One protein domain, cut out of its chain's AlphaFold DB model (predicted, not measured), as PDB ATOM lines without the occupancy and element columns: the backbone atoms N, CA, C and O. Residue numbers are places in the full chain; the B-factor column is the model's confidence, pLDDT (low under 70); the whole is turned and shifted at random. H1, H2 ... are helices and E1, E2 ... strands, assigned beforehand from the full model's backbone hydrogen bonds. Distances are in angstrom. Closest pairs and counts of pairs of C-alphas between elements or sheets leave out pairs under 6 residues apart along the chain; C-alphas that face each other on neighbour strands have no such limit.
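What this domain is: This is residues 43 to 124 of the 125 residues of the protein "Cache domain-containing protein" of Arthrospira platensis C1 (UniProt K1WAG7). A long hairpin, E1 and E2, runs along one part of a loose rod, with H1 packed on it; beyond the hairpin's open end H2 and a small hairpin, E3 and E4, make a head. The 82 printed residues include two named helices and four named strands, ordered H1 E1 E2 H2 E3 E4, with two antiparallel two-strand sheets: mixed class, radius of gyration of the C-alphas 15.8 A, spans 56 by 26 by 20 A.

Where its parts are: H1, residues 43 to 51, begins at (90.636, 141.285, 66.330). E1, residues 68 to 77, measures 28.3 A; E2, 83 to 92, 27.1 A; H2, 93 to 102, 14.2 A. E3 is 112 to 114; E4, 120 to 123, ends at (73.238, 129.553, 52.226).

How they stand to each other: E1 and E2 are antiparallel at 157 degrees, N 72 and O 89 2.9 A apart. The closest C-alphas of H1 and E1, Pro 48 and Pro 75, are 5.5 A apart; of H2 and E4, Ser 97 and Ala 122, 5.1 A. E3 and E4 are antiparallel at 169 degrees, N 113 and O 122 2.9 A apart. H1 and H2 are apart. Every O i to N i+4 pair in H2 is within hydrogen-bond range; in H1, 3 of 5.

The domain as a whole: The farthest C-alphas, Ser 80 and Lys 107, are 56.2 A apart. The H1 to E1 link is long. The printed part has no cut; no printed residue is under 70 in pLDDT.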
ATOM      1  N   THR A  43      90.020 142.460  66.961       94.25
ATOM      2  CA  THR A  43      90.636 141.285  66.330       94.25
ATOM      3  C   THR A  43      90.985 141.487  64.851       94.25
ATOM      4  O   THR A  43      92.013 140.982  64.415       94.25
ATOM      5  N   VAL A  44      90.211 142.269  64.084       95.25
ATOM      6  CA  VAL A  44      90.491 142.545  62.664       95.25
ATOM      7  C   VAL A  44      91.748 143.391  62.448       95.25
ATOM      8  O   VAL A  44      92.282 143.408  61.345       95.25
ATOM      9  N   TYR A  45      92.245 144.066  63.489       96.12
ATOM     10  CA  TYR A  45      93.519 144.779  63.457       96.12
ATOM     11  C   TYR A  45      94.665 143.923  64.013       96.12
ATOM     12  O   TYR A  45      95.747 143.871  63.432       96.12
ATOM     13  N   ILE A  46      94.419 143.217  65.122       96.88
ATOM     14  CA  ILE A  46      95.439 142.423  65.829       96.88
ATOM     15  C   ILE A  46      95.844 141.178  65.028       96.88
ATOM     16  O   ILE A  46      97.028 140.939  64.805       96.88
ATOM     17  N   THR A  47      94.873 140.403  64.544       96.56
ATOM     18  CA  THR A  47      95.138 139.104  63.902       96.56
ATOM     19  C   THR A  47      96.011 139.177  62.639       96.56
ATOM     20  O   THR A  47      96.948 138.383  62.545       96.56
ATOM     21  N   PRO A  48      95.816 140.105  61.676       97.44
ATOM     22  CA  PRO A  48      96.694 140.191  60.507       97.44
ATOM     23  C   PRO A  48      98.081 140.737  60.864       97.44
ATOM     24  O   PRO A  48      99.064 140.328  60.248       97.44
ATOM     25  N   LYS A  49      98.174 141.619  61.874       96.75
ATOM     26  CA  LYS A  49      99.452 142.120  62.393       96.75
ATOM     27  C   LYS A  49     100.313 140.972  62.915       96.75
ATOM     28  O   LYS A  49     101.493 140.902  62.589       96.75
ATOM     29  N   GLU A  50      99.718 140.078  63.702       96.56
ATOM     30  CA  GLU A  50     100.391 138.893  64.245       96.56
ATOM     31  C   GLU A  50     100.680 137.844  63.166       96.56
ATOM     32  O   GLU A  50     101.735 137.210  63.182       96.56
ATOM     33  N   ALA A  51      99.770 137.669  62.203       96.94
ATOM     34  CA  ALA A  51      99.933 136.695  61.128       96.94
ATOM     35  C   ALA A  51     101.039 137.065  60.125       96.94
ATOM     36  O   ALA A  51     101.566 136.172  59.456       96.94
ATOM     37  N   GLY A  52     101.360 138.353  59.972       97.44
ATOM     38  CA  GLY A  52     102.409 138.818  59.057       97.44
ATOM     39  C   GLY A  52     102.068 138.691  57.571       97.44
ATOM     40  O   GLY A  52     102.935 138.856  56.716       97.44
ATOM     41  N   LYS A  53     100.826 138.329  57.239       97.56
ATOM     42  CA  LYS A  53     100.373 138.052  55.871       97.56
ATOM     43  C   LYS A  53      98.866 138.269  55.735       97.56
ATOM     44  O   LYS A  53      98.169 138.293  56.751       97.56
ATOM     45  N   PRO A  54      98.343 138.368  54.502       97.94
ATOM     46  CA  PRO A  54      96.910 138.498  54.287       97.94
ATOM     47  C   PRO A  54      96.132 137.281  54.795       97.94
ATOM     48  O   PRO A  54      96.534 136.135  54.564       97.94
ATOM     49  N   ILE A  55      95.016 137.530  55.480       97.00
ATOM     50  CA  ILE A  55      94.146 136.502  56.068       97.00
ATOM     51  C   ILE A  55      92.671 136.886  55.938       97.00
ATOM     52  O   ILE A  55      92.325 138.057  55.809       97.00
ATOM     53  N   TRP A  56      91.787 135.893  56.019       94.69
ATOM     54  CA  TRP A  56      90.372 136.133  56.296       94.69
ATOM     55  C   TRP A  56      90.152 136.215  57.806       94.69
ATOM     56  O   TRP A  56      90.746 135.436  58.554       94.69
ATOM     57  N   SER A  57      89.301 137.139  58.243       94.81
ATOM     58  CA  SER A  57      88.864 137.232  59.634       94.81
ATOM     59  C   SER A  57      88.003 136.029  60.030       94.81
ATOM     60  O   SER A  57      87.433 135.339  59.181       94.81
ATOM     61  N   ASP A  58      87.830 135.825  61.334       93.38
ATOM     62  CA  ASP A  58      86.631 135.140  61.818       93.38
ATOM     63  C   ASP A  58      85.393 136.021  61.598       93.38
ATOM     64  O   ASP A  58      85.506 137.213  61.295       93.38
ATOM     65  N   VAL A  59      84.205 135.430  61.721       94.06
ATOM     66  CA  VAL A  59      82.943 136.167  61.605       94.06
ATOM     67  C   VAL A  59      82.772 137.081  62.816       94.06
ATOM     68  O   VAL A  59      82.962 136.651  63.954       94.06
ATOM     69  N   TYR A  60      82.397 138.337  62.585       94.06
ATOM     70  CA  TYR A  60      82.194 139.329  63.643       94.06
ATOM     71  C   TYR A  60      80.970 140.207  63.373       94.06
ATOM     72  O   TYR A  60      80.420 140.205  62.276       94.06
ATOM     73  N   ILE A  61      80.509 140.934  64.391       92.69
ATOM     74  CA  ILE A  61      79.306 141.770  64.309       92.69
ATOM     75  C   ILE A  61      79.693 143.183  63.858       92.69
ATOM     76  O   ILE A  61      80.690 143.736  64.322       92.69
ATOM     77  N   SER A  62      78.903 143.769  62.959       91.25
ATOM     78  CA  SER A  62      79.076 145.160  62.528       91.25
ATOM     79  C   SER A  62      78.755 146.162  63.646       91.25
ATOM     80  O   SER A  62      77.805 145.985  64.404       91.25
ATOM     81  N   TYR A  63      79.508 147.265  63.715       85.62
ATOM     82  CA  TYR A  63      79.165 148.406  64.581       85.62
ATOM     83  C   TYR A  63      78.006 149.251  64.038       85.62
ATOM     84  O   TYR A  63      77.386 150.001  64.790       85.62
ATOM     85  N   LEU A  64      77.740 149.169  62.732       84.75
ATOM     86  CA  LEU A  64      76.743 150.001  62.055       84.75
ATOM     87  C   LEU A  64      75.338 149.416  62.131       84.75
ATOM     88  O   LEU A  64      74.358 150.151  62.215       84.75
ATOM     89  N   GLU A  65      75.242 148.094  62.065       83.31
ATOM     90  CA  GLU A  65      73.989 147.389  61.838       83.31
ATOM     91  C   GLU A  65      74.060 145.972  62.418       83.31
ATOM     92  O   GLU A  65      75.151 145.418  62.544       83.31
ATOM     93  N   PRO A  66      72.928 145.348  62.773       87.62
ATOM     94  CA  PRO A  66      72.908 144.026  63.395       87.62
ATOM     95  C   PRO A  66      73.119 142.904  62.358       87.62
ATOM     96  O   PRO A  66      72.278 142.022  62.211       87.62
ATOM     97  N   THR A  67      74.235 142.943  61.627       93.38
ATOM     98  CA  THR A  67      74.625 141.930  60.635       93.38
ATOM     99  C   THR A  67      75.997 141.336  60.945       93.38
ATOM    100  O   THR A  67      76.808 141.918  61.679       93.38
ATOM    101  N   LEU A  68      76.249 140.165  60.366       95.62
ATOM    102  CA  LEU A  68      77.517 139.455  60.461       95.62
ATOM    103  C   LEU A  68      78.421 139.816  59.285       95.62
ATOM    104  O   LEU A  68      78.001 139.842  58.127       95.62
ATOM    105  N   LEU A  69      79.684 140.051  59.608       96.12
ATOM    106  CA  LEU A  69      80.725 140.475  58.694       96.12
ATOM    107  C   LEU A  69      81.811 139.412  58.575       96.12
ATOM    108  O   LEU A  69      82.161 138.732  59.543       96.12
ATOM    109  N   LEU A  70      82.380 139.332  57.380       95.62
ATOM    110  CA  LEU A  70      83.583 138.580  57.065       95.62
ATOM    111  C   LEU A  70      84.516 139.489  56.273       95.62
ATOM    112  O   LEU A  70      84.105 140.054  55.261       95.62
ATOM    113  N   SER A  71      85.772 139.597  56.694       96.56
ATOM    114  CA  SER A  71      86.701 140.551  56.094       96.56
ATOM    115  C   SER A  71      87.972 139.894  55.603       96.56
ATOM    116  O   SER A  71      88.561 139.058  56.286       96.56
ATOM    117  N   HIS A  72      88.425 140.315  54.426       97.38
ATOM    118  CA  HIS A  72      89.790 140.075  53.994       97.38
ATOM    119  C   HIS A  72      90.682 141.167  54.584       97.38
ATOM    120  O   HIS A  72      90.436 142.362  54.391       97.38
ATOM    121  N   LEU A  73      91.706 140.746  55.317       98.25
ATOM    122  CA  LEU A  73      92.594 141.597  56.093       98.25
ATOM    123  C   LEU A  73      93.986 141.549  55.480       98.25
ATOM    124  O   LEU A  73      94.570 140.473  55.341       98.25
ATOM    125  N   TYR A  74      94.522 142.708  55.121       98.31
ATOM    126  CA  TYR A  74      95.847 142.830  54.527       98.31
ATOM    127  C   TYR A  74      96.732 143.701  55.432       98.31
ATOM    128  O   TYR A  74      96.496 144.908  55.508       98.31
ATOM    129  N   PRO A  75      97.726 143.129  56.138       98.38
ATOM    130  CA  PRO A  75      98.655 143.924  56.931       98.38
ATOM    131  C   PRO A  75      99.593 144.719  56.012       98.38
ATOM    132  O   PRO A  75     100.089 144.199  55.012       98.38
ATOM    133  N   VAL A  76      99.816 145.987  56.343       98.25
ATOM    134  CA  VAL A  76     100.663 146.917  55.586       98.25
ATOM    135  C   VAL A  76     101.930 147.196  56.379       98.25
ATOM    136  O   VAL A  76     101.865 147.485  57.575       98.25
ATOM    137  N   TYR A  77     103.062 147.135  55.688       98.00
ATOM    138  CA  TYR A  77     104.393 147.408  56.220       98.00
ATOM    139  C   TYR A  77     105.071 148.468  55.350       98.00
ATOM    140  O   TYR A  77     104.745 148.580  54.166       98.00
ATOM    141  N   ASP A  78     105.972 149.251  55.934       97.88
ATOM    142  CA  ASP A  78     106.820 150.183  55.187       97.88
ATOM    143  C   ASP A  78     108.072 149.492  54.609       97.88
ATOM    144  O   ASP A  78     108.262 148.281  54.752       97.88
ATOM    145  N   ASP A  79     108.944 150.271  53.963       97.69
ATOM    146  CA  ASP A  79     110.189 149.778  53.356       97.69
ATOM    147  C   ASP A  79     111.194 149.222  54.385       97.69
ATOM    148  O   ASP A  79     112.093 148.460  54.022       97.69
ATOM    149  N   SER A  80     111.043 149.574  55.667       97.94
ATOM    150  CA  SER A  80     111.843 149.036  56.778       97.94
ATOM    151  C   SER A  80     111.228 147.768  57.378       97.94
ATOM    152  O   SER A  80     111.782 147.203  58.321       97.94
ATOM    153  N   ASN A  81     110.125 147.281  56.799       95.94
ATOM    154  CA  ASN A  81     109.325 146.158  57.279       95.94
ATOM    155  C   ASN A  81     108.643 146.429  58.638       95.94
ATOM    156  O   ASN A  81     108.293 145.490  59.360       95.94
ATOM    157  N   ASP A  82     108.404 147.700  58.969       97.81
ATOM    158  CA  ASP A  82     107.668 148.103  60.165       97.81
ATOM    159  C   ASP A  82     106.163 148.166  59.879       97.81
ATOM    160  O   ASP A  82     105.717 148.711  58.868       97.81
ATOM    161  N   PHE A  83     105.356 147.601  60.782       97.56
ATOM    162  CA  PHE A  83     103.901 147.518  60.627       97.56
ATOM    163  C   PHE A  83     103.233 148.899  60.710       97.56
ATOM    164  O   PHE A  83     103.295 149.559  61.747       97.56
ATOM    165  N   GLN A  84     102.508 149.277  59.657       97.81
ATOM    166  CA  GLN A  84     101.835 150.575  59.528       97.81
ATOM    167  C   GLN A  84     100.321 150.499  59.766       97.81
ATOM    168  O   GLN A  84      99.694 151.484  60.155       97.81
ATOM    169  N   GLY A  85      99.702 149.337  59.549       97.12
ATOM    170  CA  GLY A  85      98.261 149.173  59.724       97.12
ATOM    171  C   GLY A  85      97.681 148.012  58.929       97.12
ATOM    172  O   GLY A  85      98.392 147.098  58.519       97.12
ATOM    173  N   VAL A  86      96.365 148.043  58.721       98.12
ATOM    174  CA  VAL A  86      95.621 146.978  58.037       98.12
ATOM    175  C   VAL A  86      94.659 147.594  57.031       98.12
ATOM    176  O   VAL A  86      93.873 148.470  57.387       98.12
ATOM    177  N   LEU A  87      94.675 147.099  55.794       97.69
ATOM    178  CA  LEU A  87      93.592 147.324  54.839       97.69
ATOM    179  C   LEU A  87      92.520 146.256  55.056       97.69
ATOM    180  O   LEU A  87      92.824 145.061  55.102       97.69
ATOM    181  N   ILE A  88      91.270 146.689  55.189       96.25
ATOM    182  CA  ILE A  88      90.134 145.829  55.528       96.25
ATOM    183  C   ILE A  88      89.118 145.904  54.390       96.25
ATOM    184  O   ILE A  88      88.610 146.980  54.082       96.25
ATOM    185  N   SER A  89      88.814 144.759  53.782       96.31
ATOM    186  CA  SER A  89      87.741 144.622  52.795       96.31
ATOM    187  C   SER A  89      86.652 143.722  53.357       96.31
ATOM    188  O   SER A  89      86.845 142.513  53.473       96.31
ATOM    189  N   THR A  90      85.513 144.318  53.689       95.31
ATOM    190  CA  THR A  90      84.428 143.668  54.427       95.31
ATOM    191  C   THR A  90      83.304 143.213  53.504       95.31
ATOM    192  O   THR A  90      82.836 143.976  52.660       95.31
ATOM    193  N   LEU A  91      82.817 141.995  53.718       95.12
ATOM    194  CA  LEU A  91      81.590 141.453  53.141       95.12
ATOM    195  C   LEU A  91      80.564 141.227  54.251       95.12
ATOM    196  O   LEU A  91      80.917 140.785  55.346       95.12
ATOM    197  N   ARG A  92      79.288 141.474  53.956       95.81
ATOM    198  CA  ARG A  92      78.189 141.067  54.834       95.81
ATOM    199  C   ARG A  92      77.716 139.668  54.456       95.81
ATOM    200  O   ARG A  92      77.557 139.371  53.271       95.81
ATOM    201  N   LEU A  93      77.494 138.805  55.443       96.00
ATOM    202  CA  LEU A  93      77.072 137.422  55.189       96.00
ATOM    203  C   LEU A  93      75.639 137.323  54.639       96.00
ATOM    204  O   LEU A  93      75.332 136.383  53.905       96.00
ATOM    205  N   ASP A  94      74.783 138.304  54.941       95.25
ATOM    206  CA  ASP A  94      73.442 138.413  54.356       95.25
ATOM    207  C   ASP A  94      73.510 138.677  52.844       95.25
ATOM    208  O   ASP A  94      72.905 137.934  52.080       95.25
ATOM    209  N   HIS A  95      74.350 139.607  52.388       95.94
ATOM    210  CA  HIS A  95      74.568 139.860  50.959       95.94
ATOM    211  C   HIS A  95      75.171 138.648  50.237       95.94
ATOM    212  O   HIS A  95      74.867 138.402  49.070       95.94
ATOM    213  N   ILE A  96      76.021 137.863  50.912       96.56
ATOM    214  CA  ILE A  96      76.510 136.600  50.341       96.56
ATOM    215  C   ILE A  96      75.354 135.603  50.206       96.56
ATOM    216  O   ILE A  96      75.233 134.965  49.164       96.56
ATOM    217  N   SER A  97      74.489 135.487  51.214       96.75
ATOM    218  CA  SER A  97      73.307 134.615  51.158       96.75
ATOM    219  C   SER A  97      72.340 135.038  50.047       96.75
ATOM    220  O   SER A  97      71.906 134.197  49.265       96.75
ATOM    221  N   GLU A  98      72.082 136.338  49.891       97.06
ATOM    222  CA  GLU A  98      71.280 136.898  48.794       97.06
ATOM    223  C   GLU A  98      71.891 136.588  47.423       97.06
ATOM    224  O   GLU A  98      71.194 136.149  46.504       97.06
ATOM    225  N   PHE A  99      73.210 136.749  47.288       96.88
ATOM    226  CA  PHE A  99      73.921 136.367  46.073       96.88
ATOM    227  C   PHE A  99      73.758 134.873  45.778       96.88
ATOM    228  O   PHE A  99      73.388 134.520  44.658       96.88
ATOM    229  N   LEU A 100      73.970 133.994  46.763       96.88
ATOM    230  CA  LEU A 100      73.795 132.548  46.595       96.88
ATOM    231  C   LEU A 100      72.350 132.183  46.236       96.88
ATOM    232  O   LEU A 100      72.140 131.312  45.393       96.88
ATOM    233  N   HIS A 101      71.367 132.858  46.832       95.38
ATOM    234  CA  HIS A 101      69.947 132.692  46.522       95.38
ATOM    235  C   HIS A 101      69.614 133.084  45.074       95.38
ATOM    236  O   HIS A 101      68.757 132.469  44.445       95.38
ATOM    237  N   SER A 102      70.318 134.071  44.511       95.75
ATOM    238  CA  SER A 102      70.119 134.512  43.121       95.75
ATOM    239  C   SER A 102      70.640 133.526  42.062       95.75
ATOM    240  O   SER A 102      70.301 133.645  40.881       95.75
ATOM    241  N   LEU A 103      71.466 132.547  42.451       95.44
ATOM    242  CA  LEU A 103      72.060 131.592  41.518       95.44
ATOM    243  C   LEU A 103      71.026 130.566  41.033       95.44
ATOM    244  O   LEU A 103      70.315 129.933  41.809       95.44
ATOM    245  N   SER A 104      70.999 130.314  39.724       93.50
ATOM    246  CA  SER A 104      70.201 129.227  39.144       93.50
ATOM    247  C   SER A 104      70.937 127.888  39.265       93.50
ATOM    248  O   SER A 104      71.795 127.577  38.445       93.50
ATOM    249  N   ILE A 105      70.606 127.090  40.287       89.31
ATOM    250  CA  ILE A 105      71.296 125.816  40.591       89.31
ATOM    251  C   ILE A 105      70.507 124.593  40.087       89.31
ATOM    252  O   ILE A 105      71.089 123.607  39.637       89.31
ATOM    253  N   GLY A 106      69.173 124.641  40.142       87.56
ATOM    254  CA  GLY A 106      68.278 123.542  39.764       87.56
ATOM    255  C   GLY A 106      67.034 123.493  40.654       87.56
ATOM    256  O   GLY A 106      66.861 124.333  41.526       87.56
ATOM    257  N   LYS A 107      66.153 122.503  40.458       85.12
ATOM    258  CA  LYS A 107      64.865 122.436  41.186       85.12
ATOM    259  C   LYS A 107      64.995 122.146  42.686       85.12
ATOM    260  O   LYS A 107      64.121 122.533  43.448       85.12
ATOM    261  N   SER A 108      66.037 121.422  43.090       91.62
ATOM    262  CA  SER A 108      66.238 120.963  44.474       91.62
ATOM    263  C   SER A 108      67.678 121.131  44.966       91.62
ATOM    264  O   SER A 108      68.027 120.608  46.021       91.62
ATOM    265  N   GLY A 109      68.536 121.784  44.176       93.50
ATOM    266  CA  GLY A 109      69.917 122.057  44.564       93.50
ATOM    267  C   GLY A 109      69.986 123.235  45.533       93.50
ATOM    268  O   GLY A 109      69.142 124.124  45.483       93.50
ATOM    269  N   GLN A 110      70.999 123.241  46.394       95.31
ATOM    270  CA  GLN A 110      71.298 124.348  47.304       95.31
ATOM    271  C   GLN A 110      72.775 124.706  47.172       95.31
ATOM    272  O   GLN A 110      73.610 123.816  46.985       95.31
ATOM    273  N   ALA A 111      73.092 125.993  47.280       96.81
ATOM    274  CA  ALA A 111      74.461 126.457  47.458       96.81
ATOM    275  C   ALA A 111      74.641 126.951  48.885       96.81
ATOM    276  O   ALA A 111      73.782 127.630  49.441       96.81
ATOM    277  N   PHE A 112      75.793 126.644  49.455       96.88
ATOM    278  CA  PHE A 112      76.200 127.150  50.750       96.88
ATOM    279  C   PHE A 112      77.705 127.378  50.752       96.88
ATOM    280  O   PHE A 112      78.438 126.840  49.917       96.88
ATOM    281  N   MET A 113      78.167 128.181  51.699       96.19
ATOM    282  CA  MET A 113      79.575 128.494  51.877       96.19
ATOM    283  C   MET A 113      80.015 128.078  53.276       96.19
ATOM    284  O   MET A 113      79.390 128.448  54.269       96.19
ATOM    285  N   ILE A 114      81.108 127.320  53.345       95.12
ATOM    286  CA  ILE A 114      81.760 126.912  54.592       95.12
ATOM    287  C   ILE A 114      83.229 127.329  54.581       95.12
ATOM    288  O   ILE A 114      83.893 127.307  53.541       95.12
ATOM    289  N   LYS A 115      83.756 127.675  55.752       90.75
ATOM    290  CA  LYS A 115      85.195 127.816  55.987       90.75
ATOM    291  C   LYS A 115      85.814 126.421  56.158       90.75
ATOM    292  O   LYS A 115      85.133 125.456  56.497       90.75
ATOM    293  N   ARG A 116      87.127 126.296  55.924       89.44
ATOM    294  CA  ARG A 116      87.859 125.010  56.007       89.44
ATOM    295  C   ARG A 116      87.783 124.335  57.381       89.44
ATOM    296  O   ARG A 116      87.959 123.127  57.457       89.44
ATOM    297  N   ASP A 117      87.542 125.106  58.435       89.12
ATOM    298  CA  ASP A 117      87.353 124.613  59.804       89.12
ATOM    299  C   ASP A 117      85.928 124.097  60.080       89.12
ATOM    300  O   ASP A 117      85.638 123.668  61.193       89.12
ATOM    301  N   GLY A 118      85.044 124.106  59.076       92.19
ATOM    302  CA  GLY A 118      83.660 123.649  59.190       92.19
ATOM    303  C   GLY A 118      82.666 124.745  59.571       92.19
ATOM    304  O   GLY A 118      81.473 124.461  59.654       92.19
ATOM    305  N   THR A 119      83.109 125.994  59.768       92.38
ATOM    306  CA  THR A 119      82.202 127.109  60.073       92.38
ATOM    307  C   THR A 119      81.286 127.390  58.884       92.38
ATOM    308  O   THR A 119      81.760 127.653  57.778       92.38
ATOM    309  N   PHE A 120      79.976 127.364  59.111       93.81
ATOM    310  CA  PHE A 120      78.970 127.715  58.115       93.81
ATOM    311  C   PHE A 120      78.839 129.233  57.988       93.81
ATOM    312  O   PHE A 120      78.693 129.923  58.994       93.81
ATOM    313  N   LEU A 121      78.910 129.747  56.759       95.38
ATOM    314  CA  LEU A 121      78.977 131.186  56.495       95.38
ATOM    315  C   LEU A 121      77.715 131.727  55.823       95.38
ATOM    316  O   LEU A 121      77.266 132.812  56.172       95.38
ATOM    317  N   ALA A 122      77.158 131.008  54.849       96.75
ATOM    318  CA  ALA A 122      76.006 131.475  54.078       96.75
ATOM    319  C   ALA A 122      75.308 130.315  53.363       96.75
ATOM    320  O   ALA A 122      75.930 129.280  53.102       96.75
ATOM    321  N   THR A 123      74.045 130.512  52.994       96.75
ATOM    322  CA  THR A 123      73.238 129.553  52.226       96.75
ATOM    323  C   THR A 123      72.259 130.258  51.303       96.75
ATOM    324  O   THR A 123      71.889 131.401  51.542       96.75
ATOM    325  N   SER A 124      71.841 129.564  50.247       96.12
ATOM    326  CA  SER A 124      70.818 130.001  49.295       96.12
ATOM    327  C   SER A 124      69.374 129.861  49.814       96.12
ATOM    328  O   SER A 124      68.444 130.041  49.030       96.12
TER     329      SER A 124